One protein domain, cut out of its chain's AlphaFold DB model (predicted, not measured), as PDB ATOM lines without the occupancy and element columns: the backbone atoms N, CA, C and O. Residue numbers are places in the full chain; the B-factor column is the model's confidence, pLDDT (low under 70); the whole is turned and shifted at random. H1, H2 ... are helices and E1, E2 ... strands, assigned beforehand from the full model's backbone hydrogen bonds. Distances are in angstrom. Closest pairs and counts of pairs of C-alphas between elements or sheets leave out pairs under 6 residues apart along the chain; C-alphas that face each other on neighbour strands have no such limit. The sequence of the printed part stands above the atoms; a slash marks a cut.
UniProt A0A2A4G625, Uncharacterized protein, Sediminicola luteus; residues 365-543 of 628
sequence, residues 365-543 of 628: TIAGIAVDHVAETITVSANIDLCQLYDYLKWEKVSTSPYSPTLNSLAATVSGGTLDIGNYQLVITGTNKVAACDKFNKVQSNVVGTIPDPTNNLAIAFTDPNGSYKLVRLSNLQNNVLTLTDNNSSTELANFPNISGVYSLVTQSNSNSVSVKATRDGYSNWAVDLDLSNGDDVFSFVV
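Overview. This is residues 365 to 543 of the 628 residues of an uncharacterized protein of Sediminicola luteus (UniProt A0A2A4G625). Two lobes of strands sit end to end: in the first, the chain winds in stacked turns through E2, E4, E5, E6 and E7, with H1 and E1 at the far end; in the second, the long hairpin of E8 and E9 folds back on itself into two layers of strands, partly face to face, with E12 in one and E10 and E11 in the other. The printed part has 179 residues with two named helices and twelve named strands, in the order E1 E2 H1 E3 E4 E5 E6 H2 E7 E8 E9 E10 E11 E12, mostly strand. A mixed sheet runs E1 E2 E5; the other nine strands make a branched, strongly twisted sheet. The whole is compact by its radius of gyration of the C-alphas, 17.6 A, yet elongated, with spans of 60 by 31 by 29 A.

Along the chain. E1, residues 369 to 372, begins at C-alpha 369 (32.916, 7.556, -32.034). E2 is residues 377 to 380, and H1, residues 386 to 399, is 19.6 A long. E3 is residues 413 to 415, E4 418 to 420, E5 425 to 428, E6 442 to 444, H2 454 to 457 and E7 461 to 464. E8, residues 467 to 486, bends by 165 degrees at residue 470, and E9, residues 491 to 507, by 159 degrees at residue 504. E10, residues 513 to 519, is 19.7 A long, and E11, residues 526 to 531, 16.8 A. E12, residues 538 to 542, ends at C-alpha 542 (10.503, -1.953, -10.400).

Arrangement. E1 and E2 form an antiparallel hairpin, N 370 to O 379 at 2.9 A; E2 and E5 are parallel, N 378 to O 425 at 2.8 A. H1 only grazes both sheets; its closest C-alphas to E1 are Leu 389 and Ile 369, 7.2 A. E6, H2 and E7 form a strand-helix-strand unit, two parallel strands with a helix between, its crossover right-handed; N 443 and O 461 are 2.9 A apart. H2 is on the branched sheet at a height of 8.0 A. E7 E8 E9 is a meander, each strand the antiparallel neighbour of the one before, with N 462 to O 469 at 3.0 A and N 472 to O 505 at 2.8 A. E7, E10 and E12 lie on one side of E8, E9 on the other side; N 483 and O 517 of E10 are 2.8 A apart, N 473 and O 539 of E12 2.8 A. In H1 every O i to N i+4 pair is within hydrogen-bond range; H2 is too short for one, and its one O i to N i+3 pair is not within range.

Size, cuts and confidence. The C-alphas of Tyr 403 and Gly 522, the two farthest apart, are 61.0 A apart. The printed part has no cut. The links H1 to E3 and E5 to E6 are long. Residues 509 to 511 and residue 534 have pLDDT under 70.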
ATOM      1  N   THR A 365      40.992   7.761 -26.033       95.19
ATOM      2  CA  THR A 365      41.003   6.344 -26.432       95.19
ATOM      3  C   THR A 365      39.613   5.725 -26.532       95.19
ATOM      4  O   THR A 365      39.508   4.548 -26.883       95.19
ATOM      5  N   ILE A 366      38.547   6.488 -26.252       96.25
ATOM      6  CA  ILE A 366      37.169   6.024 -26.442       96.25
ATOM      7  C   ILE A 366      36.970   5.736 -27.933       96.25
ATOM      8  O   ILE A 366      36.941   6.632 -28.774       96.25
ATOM      9  N   ALA A 367      36.884   4.452 -28.265       95.12
ATOM     10  CA  ALA A 367      36.801   3.986 -29.638       95.12
ATOM     11  C   ALA A 367      35.357   3.973 -30.151       95.12
ATOM     12  O   ALA A 367      34.397   3.849 -29.392       95.12
ATOM     13  N   GLY A 368      35.218   4.015 -31.476       96.00
ATOM     14  CA  GLY A 368      33.929   3.846 -32.141       96.00
ATOM     15  C   GLY A 368      33.040   5.085 -32.123       96.00
ATOM     16  O   GLY A 368      31.842   4.946 -32.342       96.00
ATOM     17  N   ILE A 369      33.603   6.271 -31.892       98.06
ATOM     18  CA  ILE A 369      32.916   7.556 -32.034       98.06
ATOM     19  C   ILE A 369      33.679   8.384 -33.063       98.06
ATOM     20  O   ILE A 369      34.897   8.522 -32.974       98.06
ATOM     21  N   ALA A 370      32.976   8.919 -34.054       97.06
ATOM     22  CA  ALA A 370      33.532   9.850 -35.028       97.06
ATOM     23  C   ALA A 370      32.589  11.042 -35.194       97.06
ATOM     24  O   ALA A 370      31.374  10.859 -35.265       97.06
ATOM     25  N   VAL A 371      33.149  12.249 -35.267       97.75
ATOM     26  CA  VAL A 371      32.394  13.491 -35.457       97.75
ATOM     27  C   VAL A 371      32.845  14.124 -36.764       97.75
ATOM     28  O   VAL A 371      34.033  14.374 -36.955       97.75
ATOM     29  N   ASP A 372      31.901  14.374 -37.663       97.25
ATOM     30  CA  ASP A 372      32.124  15.176 -38.861       97.25
ATOM     31  C   ASP A 372      31.376  16.497 -38.690       97.25
ATOM     32  O   ASP A 372      30.150  16.547 -38.768       97.25
ATOM     33  N   HIS A 373      32.118  17.571 -38.430       95.50
ATOM     34  CA  HIS A 373      31.547  18.905 -38.248       95.50
ATOM     35  C   HIS A 373      31.090  19.563 -39.554       95.50
ATOM     36  O   HIS A 373      30.327  20.521 -39.501       95.50
ATOM     37  N   VAL A 374      31.550  19.085 -40.713       94.69
ATOM     38  CA  VAL A 374      31.145  19.620 -42.022       94.69
ATOM     39  C   VAL A 374      29.831  18.987 -42.456       94.69
ATOM     40  O   VAL A 374      28.941  19.685 -42.935       94.69
ATOM     41  N   ALA A 375      29.707  17.672 -42.280       96.38
ATOM     42  CA  ALA A 375      28.465  16.949 -42.528       96.38
ATOM     43  C   ALA A 375      27.459  17.059 -41.365       96.38
ATOM     44  O   ALA A 375      26.331  16.602 -41.512       96.38
ATOM     45  N   GLU A 376      27.876  17.625 -40.226       97.44
ATOM     46  CA  GLU A 376      27.127  17.662 -38.964       97.44
ATOM     47  C   GLU A 376      26.641  16.257 -38.560       97.44
ATOM     48  O   GLU A 376      25.455  16.011 -38.362       97.44
ATOM     49  N   THR A 377      27.557  15.288 -38.457       98.00
ATOM     50  CA  THR A 377      27.220  13.902 -38.080       98.00
ATOM     51  C   THR A 377      28.049  13.399 -36.901       98.00
ATOM     52  O   THR A 377      29.233  13.709 -36.772       98.00
ATOM     53  N   ILE A 378      27.420  12.595 -36.043       98.50
ATOM     54  CA  ILE A 378      28.055  11.837 -34.962       98.50
ATOM     55  C   ILE A 378      27.822  10.356 -35.256       98.50
ATOM     56  O   ILE A 378      26.697   9.864 -35.173       98.50
ATOM     57  N   THR A 379      28.886   9.640 -35.606       98.38
ATOM     58  CA  THR A 379      28.838   8.219 -35.955       98.38
ATOM     59  C   THR A 379      29.304   7.349 -34.796       98.38
ATOM     60  O   THR A 379      30.421   7.504 -34.309       98.38
ATOM     61  N   VAL A 380      28.473   6.379 -34.419       98.44
ATOM     62  CA  VAL A 380      28.760   5.336 -33.435       98.44
ATOM     63  C   VAL A 380      28.990   3.999 -34.146       98.44
ATOM     64  O   VAL A 380      28.116   3.470 -34.842       98.44
ATOM     65  N   SER A 381      30.188   3.446 -33.981       97.75
ATOM     66  CA  SER A 381      30.660   2.199 -34.599       97.75
ATOM     67  C   SER A 381      31.206   1.164 -33.609       97.75
ATOM     68  O   SER A 381      31.705   0.119 -34.029       97.75
ATOM     69  N   ALA A 382      31.038   1.413 -32.308       97.50
ATOM     70  CA  ALA A 382      31.238   0.445 -31.233       97.50
ATOM     71  C   ALA A 382      30.091   0.535 -30.214       97.50
ATOM     72  O   ALA A 382      29.308   1.484 -30.230       97.50
ATOM     73  N   ASN A 383      29.994  -0.445 -29.314       97.19
ATOM     74  CA  ASN A 383      29.102  -0.341 -28.162       97.19
ATOM     75  C   ASN A 383      29.636   0.716 -27.193       97.19
ATOM     76  O   ASN A 383      30.756   0.569 -26.703       97.19
ATOM     77  N   ILE A 384      28.823   1.729 -26.906       97.56
ATOM     78  CA  ILE A 384      29.162   2.833 -26.005       97.56
ATOM     79  C   ILE A 384      27.994   3.146 -25.067       97.56
ATOM     80  O   ILE A 384      26.846   2.768 -25.323       97.56
ATOM     81  N   ASP A 385      28.268   3.898 -24.012       96.94
ATOM     82  CA  ASP A 385      27.246   4.626 -23.267       96.94
ATOM     83  C   ASP A 385      27.291   6.142 -23.540       96.94
ATOM     84  O   ASP A 385      28.192   6.666 -24.201       96.94
ATOM     85  N   LEU A 386      26.269   6.860 -23.072       97.38
ATOM     86  CA  LEU A 386      26.156   8.304 -23.284       97.38
ATOM     87  C   LEU A 386      27.184   9.140 -22.510       97.38
ATOM     88  O   LEU A 386      27.460  10.265 -22.923       97.38
ATOM     89  N   CYS A 387      27.753   8.616 -21.427       96.56
ATOM     90  CA  CYS A 387      28.812   9.301 -20.696       96.56
ATOM     91  C   CYS A 387      30.113   9.241 -21.506       96.56
ATOM     92  O   CYS A 387      30.731  10.275 -21.739       96.56
ATOM     93  N   GLN A 388      30.441   8.076 -22.075       97.75
ATOM     94  CA  GLN A 388      31.543   7.926 -23.030       97.75
ATOM     95  C   GLN A 388      31.368   8.824 -24.259       97.75
ATOM     96  O   GLN A 388      32.331   9.438 -24.717       97.75
ATOM     97  N   LEU A 389      30.141   8.932 -24.784       97.62
ATOM     98  CA  LEU A 389      29.852   9.850 -25.884       97.62
ATOM     99  C   LEU A 389      30.141  11.301 -25.498       97.62
ATOM    100  O   LEU A 389      30.848  11.997 -26.224       97.62
ATOM    101  N   TYR A 390      29.625  11.751 -24.358       96.25
ATOM    102  CA  TYR A 390      29.835  13.115 -23.891       96.25
ATOM    103  C   TYR A 390      31.313  13.431 -23.634       96.25
ATOM    104  O   TYR A 390      31.816  14.452 -24.107       96.25
ATOM    105  N   ASP A 391      32.008  12.526 -22.948       94.94
ATOM    106  CA  ASP A 391      33.427  12.641 -22.619       94.94
ATOM    107  C   ASP A 391      34.283  12.714 -23.888       94.94
ATOM    108  O   ASP A 391      35.180  13.555 -23.978       94.94
ATOM    109  N   TYR A 392      33.968  11.910 -24.910       96.00
ATOM    110  CA  TYR A 392      34.635  11.993 -26.207       96.00
ATOM    111  C   TYR A 392      34.360  13.327 -26.908       96.00
ATOM    112  O   TYR A 392      35.301  13.974 -27.352       96.00
ATOM    113  N   LEU A 393      33.100  13.780 -26.982       94.44
ATOM    114  CA  LEU A 393      32.755  15.060 -27.622       94.44
ATOM    115  C   LEU A 393      33.468  16.241 -26.950       94.44
ATOM    116  O   LEU A 393      33.936  17.154 -27.630       94.44
ATOM    117  N   LYS A 394      33.587  16.223 -25.619       90.56
ATOM    118  CA  LYS A 394      34.350  17.222 -24.859       90.56
ATOM    119  C   LYS A 394      35.836  17.180 -25.184       90.56
ATOM    120  O   LYS A 394      36.435  18.229 -25.412       90.56
ATOM    121  N   TRP A 395      36.427  15.988 -25.213       91.75
ATOM    122  CA  TRP A 395      37.836  15.808 -25.557       91.75
ATOM    123  C   TRP A 395      38.137  16.262 -26.989       91.75
ATOM    124  O   TRP A 395      39.097  17.001 -27.214       91.75
ATOM    125  N   GLU A 396      37.297  15.854 -27.935       93.06
ATOM    126  CA  GLU A 396      37.373  16.179 -29.357       93.06
ATOM    127  C   GLU A 396      37.350  17.704 -29.540       93.06
ATOM    128  O   GLU A 396      38.267  18.281 -30.136       93.06
ATOM    129  N   LYS A 397      36.397  18.376 -28.880       88.50
ATOM    130  CA  LYS A 397      36.262  19.833 -28.896       88.50
ATOM    131  C   LYS A 397      37.539  20.554 -28.479       88.50
ATOM    132  O   LYS A 397      37.889  21.570 -29.070       88.50
ATOM    133  N   VAL A 398      38.232  20.077 -27.448       85.69
ATOM    134  CA  VAL A 398      39.423  20.772 -26.932       85.69
ATOM    135  C   VAL A 398      40.711  20.377 -27.657       85.69
ATOM    136  O   VAL A 398      41.646  21.180 -27.777       85.69
ATOM    137  N   SER A 399      40.762  19.148 -28.167       86.00
ATOM    138  CA  SER A 399      41.993  18.533 -28.662       86.00
ATOM    139  C   SER A 399      42.121  18.599 -30.177       86.00
ATOM    140  O   SER A 399      43.198  18.964 -30.660       86.00
ATOM    141  N   THR A 400      41.052  18.266 -30.908       88.50
ATOM    142  CA  THR A 400      41.077  18.005 -32.355       88.50
ATOM    143  C   THR A 400      40.259  18.997 -33.174       88.50
ATOM    144  O   THR A 400      40.756  19.419 -34.218       88.50
ATOM    145  N   SER A 401      39.097  19.456 -32.690       88.56
ATOM    146  CA  SER A 401      38.252  20.441 -33.397       88.56
ATOM    147  C   SER A 401      37.908  21.679 -32.555       88.56
ATOM    148  O   SER A 401      36.739  22.014 -32.349       88.56
ATOM    149  N   PRO A 402      38.922  22.454 -32.127       81.38
ATOM    150  CA  PRO A 402      38.731  23.659 -31.318       81.38
ATOM    151  C   PRO A 402      37.783  24.707 -31.909       81.38
ATOM    152  O   PRO A 402      37.103  25.416 -31.165       81.38
ATOM    153  N   TYR A 403      37.708  24.800 -33.234       81.94
ATOM    154  CA  TYR A 403      36.926  25.821 -33.936       81.94
ATOM    155  C   TYR A 403      35.529  25.347 -34.356       81.94
ATOM    156  O   TYR A 403      34.752  26.146 -34.868       81.94
ATOM    157  N   SER A 404      35.180  24.080 -34.113       85.81
ATOM    158  CA  SER A 404      33.901  23.500 -34.533       85.81
ATOM    159  C   SER A 404      33.059  23.056 -33.324       85.81
ATOM    160  O   SER A 404      33.626  22.644 -32.312       85.81
ATOM    161  N   PRO A 405      31.715  23.182 -33.355       80.06
ATOM    162  CA  PRO A 405      30.917  23.911 -34.351       80.06
ATOM    163  C   PRO A 405      31.238  25.417 -34.407       80.06
ATOM    164  O   PRO A 405      31.263  26.002 -35.480       80.06
ATOM    165  N   THR A 406      31.543  26.026 -33.261       78.06
ATOM    166  CA  THR A 406      32.154  27.364 -33.132       78.06
ATOM    167  C   THR A 406      33.081  27.349 -31.923       78.06
ATOM    168  O   THR A 406      32.953  26.444 -31.102       78.06
ATOM    169  N   LEU A 407      33.951  28.345 -31.724       72.81
ATOM    170  CA  LEU A 407      34.819  28.411 -30.536       72.81
ATOM    171  C   LEU A 407      34.055  28.233 -29.205       72.81
ATOM    172  O   LEU A 407      34.545  27.558 -28.303       72.81
ATOM    173  N   ASN A 408      32.833  28.768 -29.121       71.50
ATOM    174  CA  ASN A 408      32.046  28.848 -27.886       71.50
ATOM    175  C   ASN A 408      30.901  27.824 -27.809       71.50
ATOM    176  O   ASN A 408      30.066  27.909 -26.909       71.50
ATOM    177  N   SER A 409      30.821  26.874 -28.744       78.56
ATOM    178  CA  SER A 409      29.794  25.828 -28.738       78.56
ATOM    179  C   SER A 409      30.401  24.431 -28.818       78.56
ATOM    180  O   SER A 409      31.470  24.223 -29.391       78.56
ATOM    181  N   LEU A 410      29.701  23.469 -28.218       86.00
ATOM    182  CA  LEU A 410      29.974  22.039 -28.327       86.00
ATOM    183  C   LEU A 410      28.977  21.428 -29.322       86.00
ATOM    184  O   LEU A 410      27.887  21.966 -29.508       86.00
ATOM    185  N   ALA A 411      29.328  20.295 -29.929       90.94
ATOM    186  CA  ALA A 411      28.402  19.525 -30.765       90.94
ATOM    187  C   ALA A 411      27.177  18.996 -29.989       90.94
ATOM    188  O   ALA A 411      26.185  18.617 -30.599       90.94
ATOM    189  N   ALA A 412      27.238  18.983 -28.655       93.19
ATOM    190  CA  ALA A 412      26.137  18.598 -27.790       93.19
ATOM    191  C   ALA A 412      25.973  19.562 -26.608       93.19
ATOM    192  O   ALA A 412      26.944  20.103 -26.084       93.19
ATOM    193  N   THR A 413      24.744  19.743 -26.147       92.06
ATOM    194  CA  THR A 413      24.390  20.501 -24.945       92.06
ATOM    195  C   THR A 413      23.642  19.599 -23.966       92.06
ATOM    196  O   THR A 413      23.070  18.583 -24.354       92.06
ATOM    197  N   VAL A 414      23.693  19.929 -22.676       92.06
ATOM    198  CA  VAL A 414      23.101  19.103 -21.616       92.06
ATOM    199  C   VAL A 414      21.897  19.814 -21.017       92.06
ATOM    200  O   VAL A 414      22.001  20.964 -20.593       92.06
ATOM    201  N   SER A 415      20.773  19.102 -20.931       90.88
ATOM    202  CA  SER A 415      19.573  19.538 -20.212       90.88
ATOM    203  C   SER A 415      19.017  18.374 -19.389       90.88
ATOM    204  O   SER A 415      18.386  17.452 -19.913       90.88
ATOM    205  N   GLY A 416      19.302  18.377 -18.083       89.38
ATOM    206  CA  GLY A 416      18.995  17.243 -17.209       89.38
ATOM    207  C   GLY A 416      19.667  15.954 -17.700       89.38
ATOM    208  O   GLY A 416      20.853  15.956 -18.005       89.38
ATOM    209  N   GLY A 417      18.898  14.866 -17.817       91.31
ATOM    210  CA  GLY A 417      19.375  13.579 -18.350       91.31
ATOM    211  C   GLY A 417      19.455  13.489 -19.882       91.31
ATOM    212  O   GLY A 417      19.635  12.390 -20.415       91.31
ATOM    213  N   THR A 418      19.290  14.614 -20.587       95.44
ATOM    214  CA  THR A 418      19.258  14.679 -22.055       95.44
ATOM    215  C   THR A 418      20.553  15.252 -22.611       95.44
ATOM    216  O   THR A 418      20.967  16.349 -22.226       95.44
ATOM    217  N   LEU A 419      21.133  14.530 -23.568       96.81
ATOM    218  CA  LEU A 419      22.201  14.997 -24.439       96.81
ATOM    219  C   LEU A 419      21.593  15.504 -25.758       96.81
ATOM    220  O   LEU A 419      21.207  14.716 -26.620       96.81
ATOM    221  N   ASP A 420      21.468  16.819 -25.900       96.81
ATOM    222  CA  ASP A 420      20.923  17.461 -27.099       96.81
ATOM    223  C   ASP A 420      22.051  17.758 -28.092       96.81
ATOM    224  O   ASP A 420      22.894  18.619 -27.840       96.81
ATOM    225  N   ILE A 421      22.078  17.033 -29.209       97.31
ATOM    226  CA  ILE A 421      23.086  17.163 -30.269       97.31
ATOM    227  C   ILE A 421      22.689  18.189 -31.347       97.31
ATOM    228  O   ILE A 421      23.389  18.348 -32.346       97.31
ATOM    229  N   GLY A 422      21.589  18.924 -31.155       95.69
ATOM    230  CA  GLY A 422      21.184  20.033 -32.013       95.69
ATOM    231  C   GLY A 422      21.064  19.623 -33.479       95.69
ATOM    232  O   GLY A 422      20.270  18.756 -33.825       95.69
ATOM    233  N   ASN A 423      21.847  20.251 -34.355       96.25
ATOM    234  CA  ASN A 423      21.810  19.977 -35.796       96.25
ATOM    235  C   ASN A 423      22.622  18.745 -36.213       96.25
ATOM    236  O   ASN A 423      22.658  18.422 -37.396       96.25
ATOM    237  N   TYR A 424      23.270  18.049 -35.278       98.12
ATOM    238  CA  TYR A 424      24.035  16.860 -35.621       98.12
ATOM    239  C   TYR A 424      23.121  15.654 -35.811       98.12
ATOM    240  O   TYR A 424      22.270  15.358 -34.977       98.12
ATOM    241  N   GLN A 425      23.348  14.893 -36.875       98.25
ATOM    242  CA  GLN A 425      22.728  13.592 -37.068       98.25
ATOM    243  C   GLN A 425      23.416  12.530 -36.202       98.25
ATOM    244  O   GLN A 425      24.625  12.326 -36.314       98.25
ATOM    245  N   LEU A 426      22.645  11.768 -35.420       98.31
ATOM    246  CA  LEU A 426      23.134  10.526 -34.815       98.31
ATOM    247  C   LEU A 426      23.094   9.386 -35.844       98.31
ATOM    248  O   LEU A 426      22.028   9.037 -36.355       98.31
ATOM    249  N   VAL A 427      24.244   8.777 -36.121       98.38
ATOM    250  CA  VAL A 427      24.382   7.616 -37.008       98.38
ATOM    251  C   VAL A 427      24.905   6.439 -36.197       98.38
ATOM    252  O   VAL A 427      26.007   6.496 -35.664       98.38
ATOM    253  N   ILE A 428      24.151   5.345 -36.123       97.88
ATOM    254  CA  ILE A 428      24.620   4.094 -35.517       97.88
ATOM    255  C   ILE A 428      24.882   3.093 -36.637       97.88
ATOM    256  O   ILE A 428      24.041   2.876 -37.505       97.88
ATOM    257  N   THR A 429      26.061   2.479 -36.647       95.81
ATOM    258  CA  THR A 429      26.453   1.532 -37.702       95.81
ATOM    259  C   THR A 429      26.355   0.089 -37.220       95.81
ATOM    260  O   THR A 429      26.661  -0.215 -36.068       95.81
ATOM    261  N   GLY A 430      25.949  -0.825 -38.107       93.06
ATOM    262  CA  GLY A 430      25.889  -2.259 -37.812       93.06
ATOM    263  C   GLY A 430      25.020  -2.601 -36.593       93.06
ATOM    264  O   GLY A 430      23.929  -2.066 -36.416       93.06
ATOM    265  N   THR A 431      25.515  -3.506 -35.748       93.69
ATOM    266  CA  THR A 431      24.827  -3.982 -34.533       93.69
ATOM    267  C   THR A 431      25.282  -3.249 -33.267       93.69
ATOM    268  O   THR A 431      25.142  -3.782 -32.167       93.69
ATOM    269  N   ASN A 432      25.897  -2.074 -33.410       96.56
ATOM    270  CA  ASN A 432      26.436  -1.323 -32.280       96.56
ATOM    271  C   ASN A 432      25.327  -0.711 -31.431       96.56
ATOM    272  O   ASN A 432      24.259  -0.371 -31.938       96.56
ATOM    273  N   LYS A 433      25.578  -0.563 -30.137       94.62
ATOM    274  CA  LYS A 433      24.568  -0.148 -29.169       94.62
ATOM    275  C   LYS A 433      24.983   1.109 -28.415       94.62
ATOM    276  O   LYS A 433      26.110   1.187 -27.938       94.62
ATOM    277  N   VAL A 434      24.040   2.036 -28.249       96.88
ATOM    278  CA  VAL A 434      24.164   3.202 -27.363       96.88
ATOM    279  C   VAL A 434      23.324   2.966 -26.111       96.88
ATOM    280  O   VAL A 434      22.107   2.779 -26.194       96.88
ATOM    281  N   ALA A 435      23.968   2.946 -24.947       94.62
ATOM    282  CA  ALA A 435      23.328   2.705 -23.656       94.62
ATOM    283  C   ALA A 435      23.257   3.964 -22.778       94.62
ATOM    284  O   ALA A 435      24.067   4.880 -22.893       94.62
ATOM    285  N   ALA A 436      22.277   4.001 -21.875       92.75
ATOM    286  CA  ALA A 436      22.213   5.020 -20.832       92.75
ATOM    287  C   ALA A 436      23.347   4.835 -19.810       92.75
ATOM    288  O   ALA A 436      23.753   3.704 -19.530       92.75
ATOM    289  N   CYS A 437      23.776   5.931 -19.192       93.25
ATOM    290  CA  CYS A 437      24.654   5.935 -18.023       93.25
ATOM    291  C   CYS A 437      23.927   6.549 -16.810       93.25
ATOM    292  O   CYS A 437      22.699   6.667 -16.798       93.25
ATOM    293  N   ASP A 438      24.662   6.889 -15.753       88.56
ATOM    294  CA  ASP A 438      24.130   7.544 -14.555       88.56
ATOM    295  C   ASP A 438      23.756   9.019 -14.796       88.56
ATOM    296  O   ASP A 438      22.833   9.519 -14.154       88.56
ATOM    297  N   LYS A 439      24.432   9.695 -15.736       92.00
ATOM    298  CA  LYS A 439      24.161  11.097 -16.104       92.00
ATOM    299  C   LYS A 439      23.072  11.248 -17.155       92.00
ATOM    300  O   LYS A 439      22.249  12.153 -17.059       92.00
ATOM    301  N   PHE A 440      23.063  10.362 -18.147       95.75
ATOM    302  CA  PHE A 440      22.273  10.542 -19.359       95.75
ATOM    303  C   PHE A 440      21.476   9.296 -19.719       95.75
ATOM    304  O   PHE A 440      21.981   8.172 -19.681       95.75
ATOM    305  N   ASN A 441      20.232   9.508 -20.137       94.50
ATOM    306  CA  ASN A 441      19.322   8.455 -20.582       94.50
ATOM    307  C   ASN A 441      18.583   8.795 -21.884       94.50
ATOM    308  O   ASN A 441      17.847   7.945 -22.389       94.50
ATOM    309  N   LYS A 442      18.791  10.000 -22.429       95.50
ATOM    310  CA  LYS A 442      18.144  10.488 -23.645       95.50
ATOM    311  C   LYS A 442      19.137  11.211 -24.556       95.50
ATOM    312  O   LYS A 442      19.979  11.963 -24.071       95.50
ATOM    313  N   VAL A 443      18.977  11.032 -25.865       97.75
ATOM    314  CA  VAL A 443      19.563  11.898 -26.899       97.75
ATOM    315  C   VAL A 443      18.453  12.628 -27.653       97.75
ATOM    316  O   VAL A 443      17.392  12.057 -27.908       97.75
ATOM    317  N   GLN A 444      18.689  13.883 -28.019       96.88
ATOM    318  CA  GLN A 444      17.776  14.672 -28.845       96.88
ATOM    319  C   GLN A 444      18.518  15.288 -30.032       96.88
ATOM    320  O   GLN A 444      19.636  15.758 -29.867       96.88
ATOM    321  N   SER A 445      17.890  15.279 -31.206       97.44
ATOM    322  CA  SER A 445      18.430  15.802 -32.461       97.44
ATOM    323  C   SER A 445      17.360  16.572 -33.245       97.44
ATOM    324  O   SER A 445      16.189  16.197 -33.254       97.44
ATOM    325  N   ASN A 446      17.768  17.614 -33.965       97.00
ATOM    326  CA  ASN A 446      16.948  18.330 -34.949       97.00
ATOM    327  C   ASN A 446      17.047  17.711 -36.352       97.00
ATOM    328  O   ASN A 446      16.373  18.163 -37.279       97.00
ATOM    329  N   VAL A 447      17.887  16.688 -36.521       97.69
ATOM    330  CA  VAL A 447      18.112  15.967 -37.776       97.69
ATOM    331  C   VAL A 447      17.775  14.490 -37.596       97.69
ATOM    332  O   VAL A 447      18.092  13.886 -36.572       97.69
ATOM    333  N   VAL A 448      17.126  13.906 -38.605       97.12
ATOM    334  CA  VAL A 448      16.705  12.498 -38.607       97.12
ATOM    335  C   VAL A 448      17.909  11.578 -38.427       97.12
ATOM    336  O   VAL A 448      18.824  11.599 -39.250       97.12
ATOM    337  N   GLY A 449      17.897  10.748 -37.385       96.50
ATOM    338  CA  GLY A 449      18.958   9.784 -37.108       96.50
ATOM    339  C   GLY A 449      18.995   8.633 -38.118       96.50
ATOM    340  O   GLY A 449      17.977   8.243 -38.684       96.50
ATOM    341  N   THR A 450      20.177   8.050 -38.326       97.38
ATOM    342  CA  THR A 450      20.332   6.800 -39.090       97.38
ATOM    343  C   THR A 450      20.585   5.657 -38.119       97.38
ATOM    344  O   THR A 450      21.707   5.463 -37.651       97.38
ATOM    345  N   ILE A 451      19.527   4.914 -37.797       95.75
ATOM    346  CA  ILE A 451      19.542   3.856 -36.781       95.75
ATOM    347  C   ILE A 451      18.991   2.573 -37.428       95.75
ATOM    348  O   ILE A 451      17.777   2.473 -37.603       95.75
ATOM    349  N   PRO A 452      19.854   1.621 -37.837       93.62
ATOM    350  CA  PRO A 452      19.454   0.450 -38.624       93.62
ATOM    351  C   PRO A 452      18.383  -0.423 -37.963       93.62
ATOM    352  O   PRO A 452      17.471  -0.895 -38.636       93.62
ATOM    353  N   ASP A 453      18.496  -0.633 -36.654       91.44
ATOM    354  CA  ASP A 453      17.563  -1.395 -35.830       91.44
ATOM    355  C   ASP A 453      17.411  -0.707 -34.461       91.44
ATOM    356  O   ASP A 453      18.119  -1.046 -33.507       91.44
ATOM    357  N   PRO A 454      16.497   0.272 -34.332       89.31
ATOM    358  CA  PRO A 454      16.344   1.051 -33.104       89.31
ATOM    359  C   PRO A 454      16.088   0.209 -31.853       89.31
ATOM    360  O   PRO A 454      16.527   0.587 -30.771       89.31
ATOM    361  N   THR A 455      15.447  -0.954 -31.992       84.00
ATOM    362  CA  THR A 455      15.146  -1.853 -30.866       84.00
ATOM    363  C   THR A 455      16.415  -2.448 -30.255       84.00
ATOM    364  O   THR A 455      16.487  -2.641 -29.041       84.00
ATOM    365  N   ASN A 456      17.423  -2.736 -31.084       88.25
ATOM    366  CA  ASN A 456      18.682  -3.345 -30.651       88.25
ATOM    367  C   ASN A 456      19.824  -2.330 -30.499       88.25
ATOM    368  O   ASN A 456      20.681  -2.493 -29.625       88.25
ATOM    369  N   ASN A 457      19.835  -1.280 -31.322       94.19
ATOM    370  CA  ASN A 457      20.859  -0.240 -31.317       94.19
ATOM    371  C   ASN A 457      20.663   0.779 -30.180       94.19
ATOM    372  O   ASN A 457      21.646   1.357 -29.715       94.19
ATOM    373  N   LEU A 458      19.431   1.002 -29.705       94.19
ATOM    374  CA  LEU A 458      19.152   1.957 -28.630       94.19
ATOM    375  C   LEU A 458      18.817   1.245 -27.314       94.19
ATOM    376  O   LEU A 458      17.929   0.402 -27.233       94.19
ATOM    377  N   ALA A 459      19.499   1.641 -26.242       92.88
ATOM    378  CA  ALA A 459      19.067   1.438 -24.855       92.88
ATOM    379  C   ALA A 459      18.966   2.780 -24.113       92.88
ATOM    380  O   ALA A 459      19.271   2.883 -22.923       92.88
ATOM    381  N   ILE A 460      18.541   3.795 -24.861       94.50
ATOM    382  CA  ILE A 460      18.308   5.181 -24.462       94.50
ATOM    383  C   ILE A 460      16.996   5.649 -25.089       94.50
ATOM    384  O   ILE A 460      16.521   5.039 -26.049       94.50
ATOM    385  N   ALA A 461      16.436   6.744 -24.590       94.50
ATOM    386  CA  ALA A 461      15.439   7.479 -25.351       94.50
ATOM    387  C   ALA A 461      16.129   8.262 -26.481       94.50
ATOM    388  O   ALA A 461      17.246   8.755 -26.303       94.50
ATOM    389  N   PHE A 462      15.476   8.387 -27.632       95.56
ATOM    390  CA  PHE A 462      15.984   9.179 -28.751       95.56
ATOM    391  C   PHE A 462      14.852   9.968 -29.399       95.56
ATOM    392  O   PHE A 462      13.834   9.387 -29.758       95.56
ATOM    393  N   THR A 463      15.022  11.275 -29.555       94.62
ATOM    394  CA  THR A 463      14.050  12.134 -30.242       94.62
ATOM    395  C   THR A 463      14.701  12.778 -31.453       94.62
ATOM    396  O   THR A 463      15.766  13.382 -31.330       94.62
ATOM    397  N   ASP A 464      14.035  12.683 -32.598       95.25
ATOM    398  CA  ASP A 464      14.408  13.349 -33.841       95.25
ATOM    399  C   ASP A 464      13.151  13.849 -34.594       95.25
ATOM    400  O   ASP A 464      12.027  13.683 -34.105       95.25
ATOM    401  N   PRO A 465      13.283  14.467 -35.784       94.88
ATOM    402  CA  PRO A 465      12.124  14.904 -36.565       94.88
ATOM    403  C   PRO A 465      11.174  13.782 -37.019       94.88
ATOM    404  O   PRO A 465      10.032  14.081 -37.370       94.88
ATOM    405  N   ASN A 466      11.604  12.514 -37.028       90.31
ATOM    406  CA  ASN A 466      10.741  11.369 -37.332       90.31
ATOM    407  C   ASN A 466       9.937  10.897 -36.111       90.31
ATOM    408  O   ASN A 466       9.004  10.105 -36.265       90.31
ATOM    409  N   GLY A 467      10.261  11.372 -34.908       88.81
ATOM    410  CA  GLY A 467       9.494  11.129 -33.694       88.81
ATOM    411  C   GLY A 467      10.372  10.820 -32.488       88.81
ATOM    412  O   GLY A 467      11.565  11.104 -32.456       88.81
ATOM    413  N   SER A 468       9.754  10.244 -31.457       89.31
ATOM    414  CA  SER A 468      10.454   9.844 -30.234       89.31
ATOM    415  C   SER A 468      10.434   8.332 -30.055       89.31
ATOM    416  O   SER A 468       9.381   7.696 -30.019       89.31
ATOM    417  N   TYR A 469      11.625   7.774 -29.909       90.94
ATOM    418  CA  TYR A 469      11.906   6.435 -29.433       90.94
ATOM    419  C   TYR A 469      11.922   6.475 -27.907       90.94
ATOM    420  O   TYR A 469      12.844   7.025 -27.298       90.94
ATOM    421  N   LYS A 470      10.884   5.921 -27.284       88.88
ATOM    422  CA  LYS A 470      10.681   6.000 -25.835       88.88
ATOM    423  C   LYS A 470      11.357   4.825 -25.139       88.88
ATOM    424  O   LYS A 470      11.210   3.676 -25.558       88.88
ATOM    425  N   LEU A 471      12.092   5.111 -24.068       89.88
ATOM    426  CA  LEU A 471      12.806   4.128 -23.262       89.88
ATOM    427  C   LEU A 471      11.908   3.603 -22.144       89.88
ATOM    428  O   LEU A 471      11.410   4.375 -21.329       89.88
ATOM    429  N   VAL A 472      11.783   2.283 -22.038       87.62
ATOM    430  CA  VAL A 472      11.160   1.613 -20.892       87.62
ATOM    431  C   VAL A 472      12.209   0.775 -20.183       87.62
ATOM    432  O   VAL A 472      12.807  -0.128 -20.768       87.62
ATOM    433  N   ARG A 473      12.420   1.059 -18.900       88.19
ATOM    434  CA  ARG A 473      13.368   0.362 -18.036       88.19
ATOM    435  C   ARG A 473      12.622  -0.380 -16.941       88.19
ATOM    436  O   ARG A 473      11.907   0.213 -16.140       88.19
ATOM    437  N   LEU A 474      12.825  -1.685 -16.887       85.81
ATOM    438  CA  LEU A 474      12.282  -2.572 -15.871       85.81
ATOM    439  C   LEU A 474      13.430  -3.108 -15.024       85.81
ATOM    440  O   LEU A 474      14.480  -3.473 -15.546       85.81
ATOM    441  N   SER A 475      13.241  -3.171 -13.715       88.00
ATOM    442  CA  SER A 475      14.221  -3.721 -12.775       88.00
ATOM    443  C   SER A 475      13.600  -4.807 -11.905       88.00
ATOM    444  O   SER A 475      12.378  -4.929 -11.849       88.00
ATOM    445  N   ASN A 476      14.444  -5.589 -11.224       85.69
ATOM    446  CA  ASN A 476      14.035  -6.705 -10.365       85.69
ATOM    447  C   ASN A 476      13.316  -7.850 -11.115       85.69
ATOM    448  O   ASN A 476      12.461  -8.540 -10.564       85.69
ATOM    449  N   LEU A 477      13.686  -8.073 -12.377       87.38
ATOM    450  CA  LEU A 477      13.212  -9.217 -13.153       87.38
ATOM    451  C   LEU A 477      13.934 -10.499 -12.720       87.38
ATOM    452  O   LEU A 477      15.114 -10.476 -12.368       87.38
ATOM    453  N   GLN A 478      13.237 -11.631 -12.745       90.06
ATOM    454  CA  GLN A 478      13.735 -12.927 -12.287       90.06
ATOM    455  C   GLN A 478      13.168 -14.056 -13.158       90.06
ATOM    456  O   GLN A 478      12.168 -14.671 -12.796       90.06
ATOM    457  N   ASN A 479      13.817 -14.350 -14.287       92.38
ATOM    458  CA  ASN A 479      13.352 -15.297 -15.311       92.38
ATOM    459  C   ASN A 479      11.926 -14.987 -15.787       92.38
ATOM    460  O   ASN A 479      11.063 -15.859 -15.877       92.38
ATOM    461  N   ASN A 480      11.676 -13.712 -16.055       91.19
ATOM    462  CA  ASN A 480      10.401 -13.228 -16.541       91.19
ATOM    463  C   ASN A 480      10.241 -13.427 -18.045       91.19
ATOM    464  O   ASN A 480      11.210 -13.354 -18.796       91.19
ATOM    465  N   VAL A 481       8.997 -13.580 -18.487       93.44
ATOM    466  CA  VAL A 481       8.603 -13.319 -19.872       93.44
ATOM    467  C   VAL A 481       8.008 -11.914 -19.922       93.44
ATOM    468  O   VAL A 481       7.074 -11.617 -19.176       93.44
ATOM    469  N   LEU A 482       8.582 -11.035 -20.743       91.94
ATOM    470  CA  LEU A 482       8.079  -9.681 -20.968       91.94
ATOM    471  C   LEU A 482       7.304  -9.622 -22.278       91.94
ATOM    472  O   LEU A 482       7.846  -9.969 -23.321       91.94
ATOM    473  N   THR A 483       6.084  -9.111 -22.241       90.62
ATOM    474  CA  THR A 483       5.232  -8.927 -23.416       90.62
ATOM    475  C   THR A 483       4.841  -7.462 -23.529       90.62
ATOM    476  O   THR A 483       4.418  -6.856 -22.544       90.62
ATOM    477  N   LEU A 484       4.991  -6.892 -24.723       88.19
ATOM    478  CA  LEU A 484       4.485  -5.567 -25.060       88.19
ATOM    479  C   LEU A 484       3.234  -5.712 -25.904       88.19
ATOM    480  O   LEU A 484       3.236  -6.441 -26.894       88.19
ATOM    481  N   THR A 485       2.186  -4.990 -25.542       87.94
ATOM    482  CA  THR A 485       0.904  -5.028 -26.242       87.94
ATOM    483  C   THR A 485       0.446  -3.610 -26.526       87.94
ATOM    484  O   THR A 485       0.471  -2.758 -25.645       87.94
ATOM    485  N   ASP A 486       0.023  -3.338 -27.753       85.56
ATOM    486  CA  ASP A 486      -0.679  -2.097 -28.066       85.56
ATOM    487  C   ASP A 486      -2.096  -2.172 -27.489       85.56
ATOM    488  O   ASP A 486      -2.886  -3.027 -27.890       85.56
ATOM    489  N   ASN A 487      -2.432  -1.269 -26.568       82.56
ATOM    490  CA  ASN A 487      -3.738  -1.270 -25.908       82.56
ATOM    491  C   ASN A 487      -4.887  -0.902 -26.849       82.56
ATOM    492  O   ASN A 487      -6.017  -1.330 -26.626       82.56
ATOM    493  N   ASN A 488      -4.617  -0.154 -27.921       81.81
ATOM    494  CA  ASN A 488      -5.650   0.262 -28.866       81.81
ATOM    495  C   ASN A 488      -6.052  -0.875 -29.812       81.81
ATOM    496  O   ASN A 488      -7.227  -1.026 -30.137       81.81
ATOM    497  N   SER A 489      -5.083  -1.678 -30.254       83.25
ATOM    498  CA  SER A 489      -5.313  -2.780 -31.197       83.25
ATOM    499  C   SER A 489      -5.345  -4.164 -30.538       83.25
ATOM    500  O   SER A 489      -5.720  -5.136 -31.189       83.25
ATOM    501  N   SER A 490      -4.967  -4.265 -29.259       84.19
ATOM    502  CA  SER A 490      -4.712  -5.530 -28.548       84.19
ATOM    503  C   SER A 490      -3.671  -6.427 -29.237       84.19
ATOM    504  O   SER A 490      -3.668  -7.643 -29.045       84.19
ATOM    505  N   THR A 491      -2.785  -5.843 -30.048       86.75
ATOM    506  CA  THR A 491      -1.761  -6.581 -30.798       86.75
ATOM    507  C   THR A 491      -0.498  -6.725 -29.956       86.75
ATOM    508  O   THR A 491      -0.016  -5.745 -29.386       86.75
ATOM    509  N   GLU A 492       0.068  -7.931 -29.889       87.56
ATOM    510  CA  GLU A 492       1.402  -8.139 -29.317       87.56
ATOM    511  C   GLU A 492       2.454  -7.483 -30.220       87.56
ATOM    512  O   GLU A 492       2.591  -7.830 -31.391       87.56
ATOM    513  N   LEU A 493       3.182  -6.515 -29.668       83.44
ATOM    514  CA  LEU A 493       4.251  -5.794 -30.353       83.44
ATOM    515  C   LEU A 493       5.589  -6.524 -30.223       83.44
ATOM    516  O   LEU A 493       6.385  -6.527 -31.159       83.44
ATOM    517  N   ALA A 494       5.852  -7.123 -29.058       84.56
ATOM    518  CA  ALA A 494       7.084  -7.856 -28.789       84.56
ATOM    519  C   ALA A 494       6.928  -8.831 -27.613       84.56
ATOM    520  O   ALA A 494       6.144  -8.587 -26.694       84.56
ATOM    521  N   ASN A 495       7.740  -9.891 -27.608       89.44
ATOM    522  CA  ASN A 495       7.804 -10.877 -26.534       89.44
ATOM    523  C   ASN A 495       9.254 -11.303 -26.258       89.44
ATOM    524  O   ASN A 495       9.965 -11.745 -27.161       89.44
ATOM    525  N   PHE A 496       9.685 -11.185 -25.004       90.25
ATOM    526  CA  PHE A 496      11.059 -11.414 -24.563       90.25
ATOM    527  C   PHE A 496      11.086 -12.447 -23.426       90.25
ATOM    528  O   PHE A 496      10.717 -12.122 -22.293       90.25
ATOM    529  N   PRO A 497      11.505 -13.697 -23.687       93.31
ATOM    530  CA  PRO A 497      11.537 -14.741 -22.669       93.31
ATOM    531  C   PRO A 497      12.801 -14.683 -21.793       93.31
ATOM    532  O   PRO A 497      13.866 -14.261 -22.239       93.31
ATOM    533  N   ASN A 498      12.702 -15.217 -20.569       91.06
ATOM    534  CA  ASN A 498      13.817 -15.485 -19.646       91.06
ATOM    535  C   ASN A 498      14.653 -14.260 -19.225       91.06
ATOM    536  O   ASN A 498      15.867 -14.352 -19.045       91.06
ATOM    537  N   ILE A 499      14.009 -13.111 -19.034       91.75
ATOM    538  CA  ILE A 499      14.676 -11.869 -18.643       91.75
ATOM    539  C   ILE A 499      14.904 -11.822 -17.128       91.75
ATOM    540  O   ILE A 499      13.996 -12.081 -16.336       91.75
ATOM    541  N   SER A 500      16.117 -11.449 -16.719       91.94
ATOM    542  CA  SER A 500      16.521 -11.297 -15.317       91.94
ATOM    543  C   SER A 500      17.280  -9.986 -15.097       91.94
ATOM    544  O   SER A 500      17.927  -9.474 -16.006       91.94
ATOM    545  N   GLY A 501      17.230  -9.449 -13.879       89.62
ATOM    546  CA  GLY A 501      17.924  -8.221 -13.496       89.62
ATOM    547  C   GLY A 501      17.220  -6.952 -13.979       89.62
ATOM    548  O   GLY A 501      16.046  -6.730 -13.672       89.62
ATOM    549  N   VAL A 502      17.966  -6.092 -14.676       86.38
ATOM    550  CA  VAL A 502      17.469  -4.847 -15.274       86.38
ATOM    551  C   VAL A 502      17.390  -5.030 -16.781       86.38
ATOM    552  O   VAL A 502      18.364  -5.443 -17.405       86.38
ATOM    553  N   TYR A 503      16.247  -4.689 -17.361       87.19
ATOM    554  CA  TYR A 503      16.010  -4.753 -18.794       87.19
ATOM    555  C   TYR A 503      15.540  -3.401 -19.312       87.19
ATOM    556  O   TYR A 503      14.657  -2.779 -18.723       87.19
ATOM    557  N   SER A 504      16.135  -2.965 -20.416       87.06
ATOM    558  CA  SER A 504      15.753  -1.750 -21.124       87.06
ATOM    559  C   SER A 504      15.287  -2.131 -22.516       87.06
ATOM    560  O   SER A 504      15.975  -2.883 -23.206       87.06
ATOM    561  N   LEU A 505      14.153  -1.582 -22.926       85.50
ATOM    562  CA  LEU A 505      13.637  -1.700 -24.281       85.50
ATOM    563  C   LEU A 505      13.246  -0.323 -24.796       85.50
ATOM    564  O   LEU A 505      12.879   0.562 -24.021       85.50
ATOM    565  N   VAL A 506      13.311  -0.168 -26.109       87.38
ATOM    566  CA  VAL A 506      12.938   1.061 -26.796       87.38
ATOM    567  C   VAL A 506      11.737   0.767 -27.678       87.38
ATOM    568  O   VAL A 506      11.721  -0.228 -28.398       87.38
ATOM    569  N   THR A 507      10.716   1.613 -27.591       81.25
ATOM    570  CA  THR A 507       9.500   1.492 -28.394       81.25
ATOM    571  C   THR A 507       9.260   2.770 -29.186       81.25
ATOM    572  O   THR A 507       9.309   3.877 -28.648       81.25
ATOM    573  N   GLN A 508       9.003   2.603 -30.481       75.19
ATOM    574  CA  GLN A 508       8.528   3.648 -31.382       75.19
ATOM    575  C   GLN A 508       7.110   3.263 -31.803       75.19
ATOM    576  O   GLN A 508       6.864   2.772 -32.902       75.19
ATOM    577  N   SER A 509       6.176   3.356 -30.864       64.62
ATOM    578  CA  SER A 509       4.784   3.009 -31.124       64.62
ATOM    579  C   SER A 509       4.036   4.233 -31.651       64.62
ATOM    580  O   SER A 509       3.993   5.261 -30.984       64.62
ATOM    581  N   ASN A 510       3.382   4.097 -32.810       65.31
ATOM    582  CA  ASN A 510       2.366   5.058 -33.272       65.31
ATOM    583  C   ASN A 510       1.120   5.056 -32.368       65.31
ATOM    584  O   ASN A 510       0.266   5.932 -32.478       65.31
ATOM    585  N   SER A 511       0.977   4.034 -31.520       68.56
ATOM    586  CA  SER A 511      -0.075   3.970 -30.519       68.56
ATOM    587  C   SER A 511       0.301   4.805 -29.304       68.56
ATOM    588  O   SER A 511       1.372   4.627 -28.723       68.56
ATOM    589  N   ASN A 512      -0.631   5.658 -28.890       76.94
ATOM    590  CA  ASN A 512      -0.518   6.493 -27.698       76.94
ATOM    591  C   ASN A 512      -0.589   5.681 -26.391       76.94
ATOM    592  O   ASN A 512      -0.370   6.247 -25.326       76.94
ATOM    593  N   SER A 513      -0.910   4.380 -26.448       82.69
ATOM    594  CA  SER A 513      -1.028   3.527 -25.263       82.69
ATOM    595  C   SER A 513      -0.447   2.132 -25.493       82.69
ATOM    596  O   SER A 513      -0.914   1.383 -26.352       82.69
ATOM    597  N   VAL A 514       0.562   1.771 -24.700       85.56
ATOM    598  CA  VAL A 514       1.226   0.459 -24.751       85.56
ATOM    599  C   VAL A 514       1.224  -0.167 -23.363       85.56
ATOM    600  O   VAL A 514       1.654   0.470 -22.411       85.56
ATOM    601  N   SER A 515       0.805  -1.423 -23.245       87.94
ATOM    602  CA  SER A 515       0.945  -2.207 -22.019       87.94
ATOM    603  C   SER A 515       2.245  -2.996 -22.023       87.94
ATOM    604  O   SER A 515       2.593  -3.648 -23.011       87.94
ATOM    605  N   VAL A 516       2.955  -2.968 -20.902       88.94
ATOM    606  CA  VAL A 516       4.140  -3.787 -20.656       88.94
ATOM    607  C   VAL A 516       3.803  -4.776 -19.557       88.94
ATOM    608  O   VAL A 516       3.558  -4.384 -18.419       88.94
ATOM    609  N   LYS A 517       3.811  -6.067 -19.887       91.50
ATOM    610  CA  LYS A 517       3.459  -7.158 -18.980       91.50
ATOM    611  C   LYS A 517       4.670  -8.036 -18.705       91.50
ATOM    612  O   LYS A 517       5.304  -8.518 -19.630       91.50
ATOM    613  N   ALA A 518       4.948  -8.301 -17.438       89.88
ATOM    614  CA  ALA A 518       5.893  -9.312 -16.995       89.88
ATOM    615  C   ALA A 518       5.131 -10.501 -16.397       89.88
ATOM    616  O   ALA A 518       4.307 -10.340 -15.489       89.88
ATOM    617  N   THR A 519       5.428 -11.710 -16.864       92.19
ATOM    618  CA  THR A 519       4.903 -12.965 -16.311       92.19
ATOM    619  C   THR A 519       6.044 -13.852 -15.838       92.19
ATOM    620  O   THR A 519       7.197 -13.681 -16.242       92.19
ATOM    621  N   ARG A 520       5.745 -14.741 -14.893       90.25
ATOM    622  CA  ARG A 520       6.674 -15.744 -14.373       90.25
ATOM    623  C   ARG A 520       5.876 -16.915 -13.826       90.25
ATOM    624  O   ARG A 520       4.955 -16.709 -13.037       90.25
ATOM    625  N   ASP A 521       6.249 -18.127 -14.216       87.81
ATOM    626  CA  ASP A 521       5.551 -19.339 -13.789       87.81
ATOM    627  C   ASP A 521       5.521 -19.466 -12.266       87.81
ATOM    628  O   ASP A 521       6.542 -19.348 -11.592       87.81
ATOM    629  N   GLY A 522       4.327 -19.702 -11.720       83.06
ATOM    630  CA  GLY A 522       4.111 -19.792 -10.277       83.06
ATOM    631  C   GLY A 522       4.120 -18.449  -9.541       83.06
ATOM    632  O   GLY A 522       4.144 -18.458  -8.313       83.06
ATOM    633  N   TYR A 523       4.081 -17.312 -10.244       87.12
ATOM    634  CA  TYR A 523       4.024 -15.968  -9.658       87.12
ATOM    635  C   TYR A 523       2.912 -15.109 -10.272       87.12
ATOM    636  O   TYR A 523       2.400 -15.390 -11.353       87.12
ATOM    637  N   SER A 524       2.520 -14.050  -9.562       82.56
ATOM    638  CA  SER A 524       1.556 -13.068 -10.056       82.56
ATOM    639  C   SER A 524       2.084 -12.346 -11.298       82.56
ATOM    640  O   SER A 524       3.267 -12.010 -11.378       82.56
ATOM    641  N   ASN A 525       1.192 -12.024 -12.234       85.62
ATOM    642  CA  ASN A 525       1.528 -11.132 -13.342       85.62
ATOM    643  C   ASN A 525       1.781  -9.711 -12.818       85.62
ATOM    644  O   ASN A 525       1.142  -9.274 -11.861       85.62
ATOM    645  N   TRP A 526       2.684  -8.988 -13.472       89.69
ATOM    646  CA  TRP A 526       2.865  -7.547 -13.305       89.69
ATOM    647  C   TRP A 526       2.596  -6.889 -14.653       89.69
ATOM    648  O   TRP A 526       3.022  -7.422 -15.675       89.69
ATOM    649  N   ALA A 527       1.872  -5.778 -14.683       87.12
ATOM    650  CA  ALA A 527       1.636  -5.035 -15.911       87.12
ATOM    651  C   ALA A 527       1.528  -3.540 -15.619       87.12
ATOM    652  O   ALA A 527       1.095  -3.153 -14.532       87.12
ATOM    653  N   VAL A 528       1.911  -2.722 -16.593       85.62
ATOM    654  CA  VAL A 528       1.716  -1.274 -16.568       85.62
ATOM    655  C   VAL A 528       1.289  -0.792 -17.944       85.62
ATOM    656  O   VAL A 528       1.854  -1.219 -18.949       85.62
ATOM    657  N   ASP A 529       0.322   0.117 -17.972       86.00
ATOM    658  CA  ASP A 529      -0.051   0.838 -19.181       86.00
ATOM    659  C   ASP A 529       0.749   2.135 -19.261       86.00
ATOM    660  O   ASP A 529       0.780   2.936 -18.324       86.00
ATOM    661  N   LEU A 530       1.430   2.318 -20.384       84.31
ATOM    662  CA  LEU A 530       2.237   3.481 -20.694       84.31
ATOM    663  C   LEU A 530       1.425   4.414 -21.576       84.31
ATOM    664  O   LEU A 530       1.033   4.043 -22.683       84.31
ATOM    665  N   ASP A 531       1.204   5.630 -21.090       82.75
ATOM    666  CA  ASP A 531       0.699   6.723 -21.906       82.75
ATOM    667  C   ASP A 531       1.873   7.374 -22.642       82.75
ATOM    668  O   ASP A 531       2.659   8.135 -22.070       82.75
ATOM    669  N   LEU A 532       2.002   7.039 -23.924       79.75
ATOM    670  CA  LEU A 532       3.060   7.546 -24.786       79.75
ATOM    671  C   LEU A 532       2.721   8.928 -25.368       79.75
ATOM    672  O   LEU A 532       3.591   9.521 -26.004       79.75
ATOM    673  N   SER A 533       1.509   9.455 -25.150       75.81
ATOM    674  CA  SER A 533       1.122  10.797 -25.611       75.81
ATOM    675  C   SER A 533       1.674  11.924 -24.737       75.81
ATOM    676  O   SER A 533       1.806  13.058 -25.198       75.81
ATOM    677  N   ASN A 534       2.050  11.609 -23.498       68.50
ATOM    678  CA  ASN A 534       2.709  12.558 -22.613       68.50
ATOM    679  C   ASN A 534       4.145  12.825 -23.087       68.50
ATOM    680  O   ASN A 534       4.793  11.961 -23.682       68.50
ATOM    681  N   GLY A 535       4.660  14.023 -22.797       72.19
ATOM    682  CA  GLY A 535       6.024  14.448 -23.151       72.19
ATOM    683  C   GLY A 535       7.152  13.680 -22.444       72.19
ATOM    684  O   GLY A 535       8.309  14.064 -22.570       72.19
ATOM    685  N   ASP A 536       6.827  12.621 -21.696       81.56
ATOM    686  CA  ASP A 536       7.793  11.735 -21.058       81.56
ATOM    687  C   ASP A 536       8.357  10.735 -22.073       81.56
ATOM    688  O   ASP A 536       7.618  10.009 -22.744       81.56
ATOM    689  N   ASP A 537       9.684  10.653 -22.144       86.19
ATOM    690  CA  ASP A 537      10.380   9.730 -23.047       86.19
ATOM    691  C   ASP A 537      11.100   8.592 -22.319       86.19
ATOM    692  O   ASP A 537      11.577   7.653 -22.957       86.19
ATOM    693  N   VAL A 538      11.170   8.650 -20.986       86.50
ATOM    694  CA  VAL A 538      11.847   7.650 -20.155       86.50
ATOM    695  C   VAL A 538      10.914   7.167 -19.054       86.50
ATOM    696  O   VAL A 538      10.582   7.903 -18.129       86.50
ATOM    697  N   PHE A 539      10.559   5.888 -19.109       87.38
ATOM    698  CA  PHE A 539       9.715   5.216 -18.131       87.38
ATOM    699  C   PHE A 539      10.551   4.207 -17.350       87.38
ATOM    700  O   PHE A 539      11.235   3.375 -17.941       87.38
ATOM    701  N   SER A 540      10.525   4.267 -16.019       86.00
ATOM    702  CA  SER A 540      11.319   3.376 -15.163       86.00
ATOM    703  C   SER A 540      10.457   2.734 -14.084       86.00
ATOM    704  O   SER A 540       9.818   3.431 -13.300       86.00
ATOM    705  N   PHE A 541      10.482   1.404 -14.018       85.50
ATOM    706  CA  PHE A 541       9.676   0.619 -13.088       85.50
ATOM    707  C   PHE A 541      10.498  -0.446 -12.359       85.50
ATOM    708  O   PHE A 541      11.485  -0.990 -12.868       85.50
ATOM    709  N   VAL A 542      10.044  -0.784 -11.155       82.62
ATOM    710  CA  VAL A 542      10.503  -1.953 -10.400       82.62
ATOM    711  C   VAL A 542       9.420  -3.015 -10.503       82.62
ATOM    712  O   VAL A 542       8.290  -2.798 -10.065       82.62
ATOM    713  N   VAL A 543       9.755  -4.160 -11.089       83.62
ATOM    714  CA  VAL A 543       8.822  -5.274 -11.236       83.62
ATOM    715  C   VAL A 543       8.766  -6.040  -9.922       83.62
ATOM    716  O   VAL A 543       9.775  -6.522  -9.406       83.62
TER     717      VAL A 543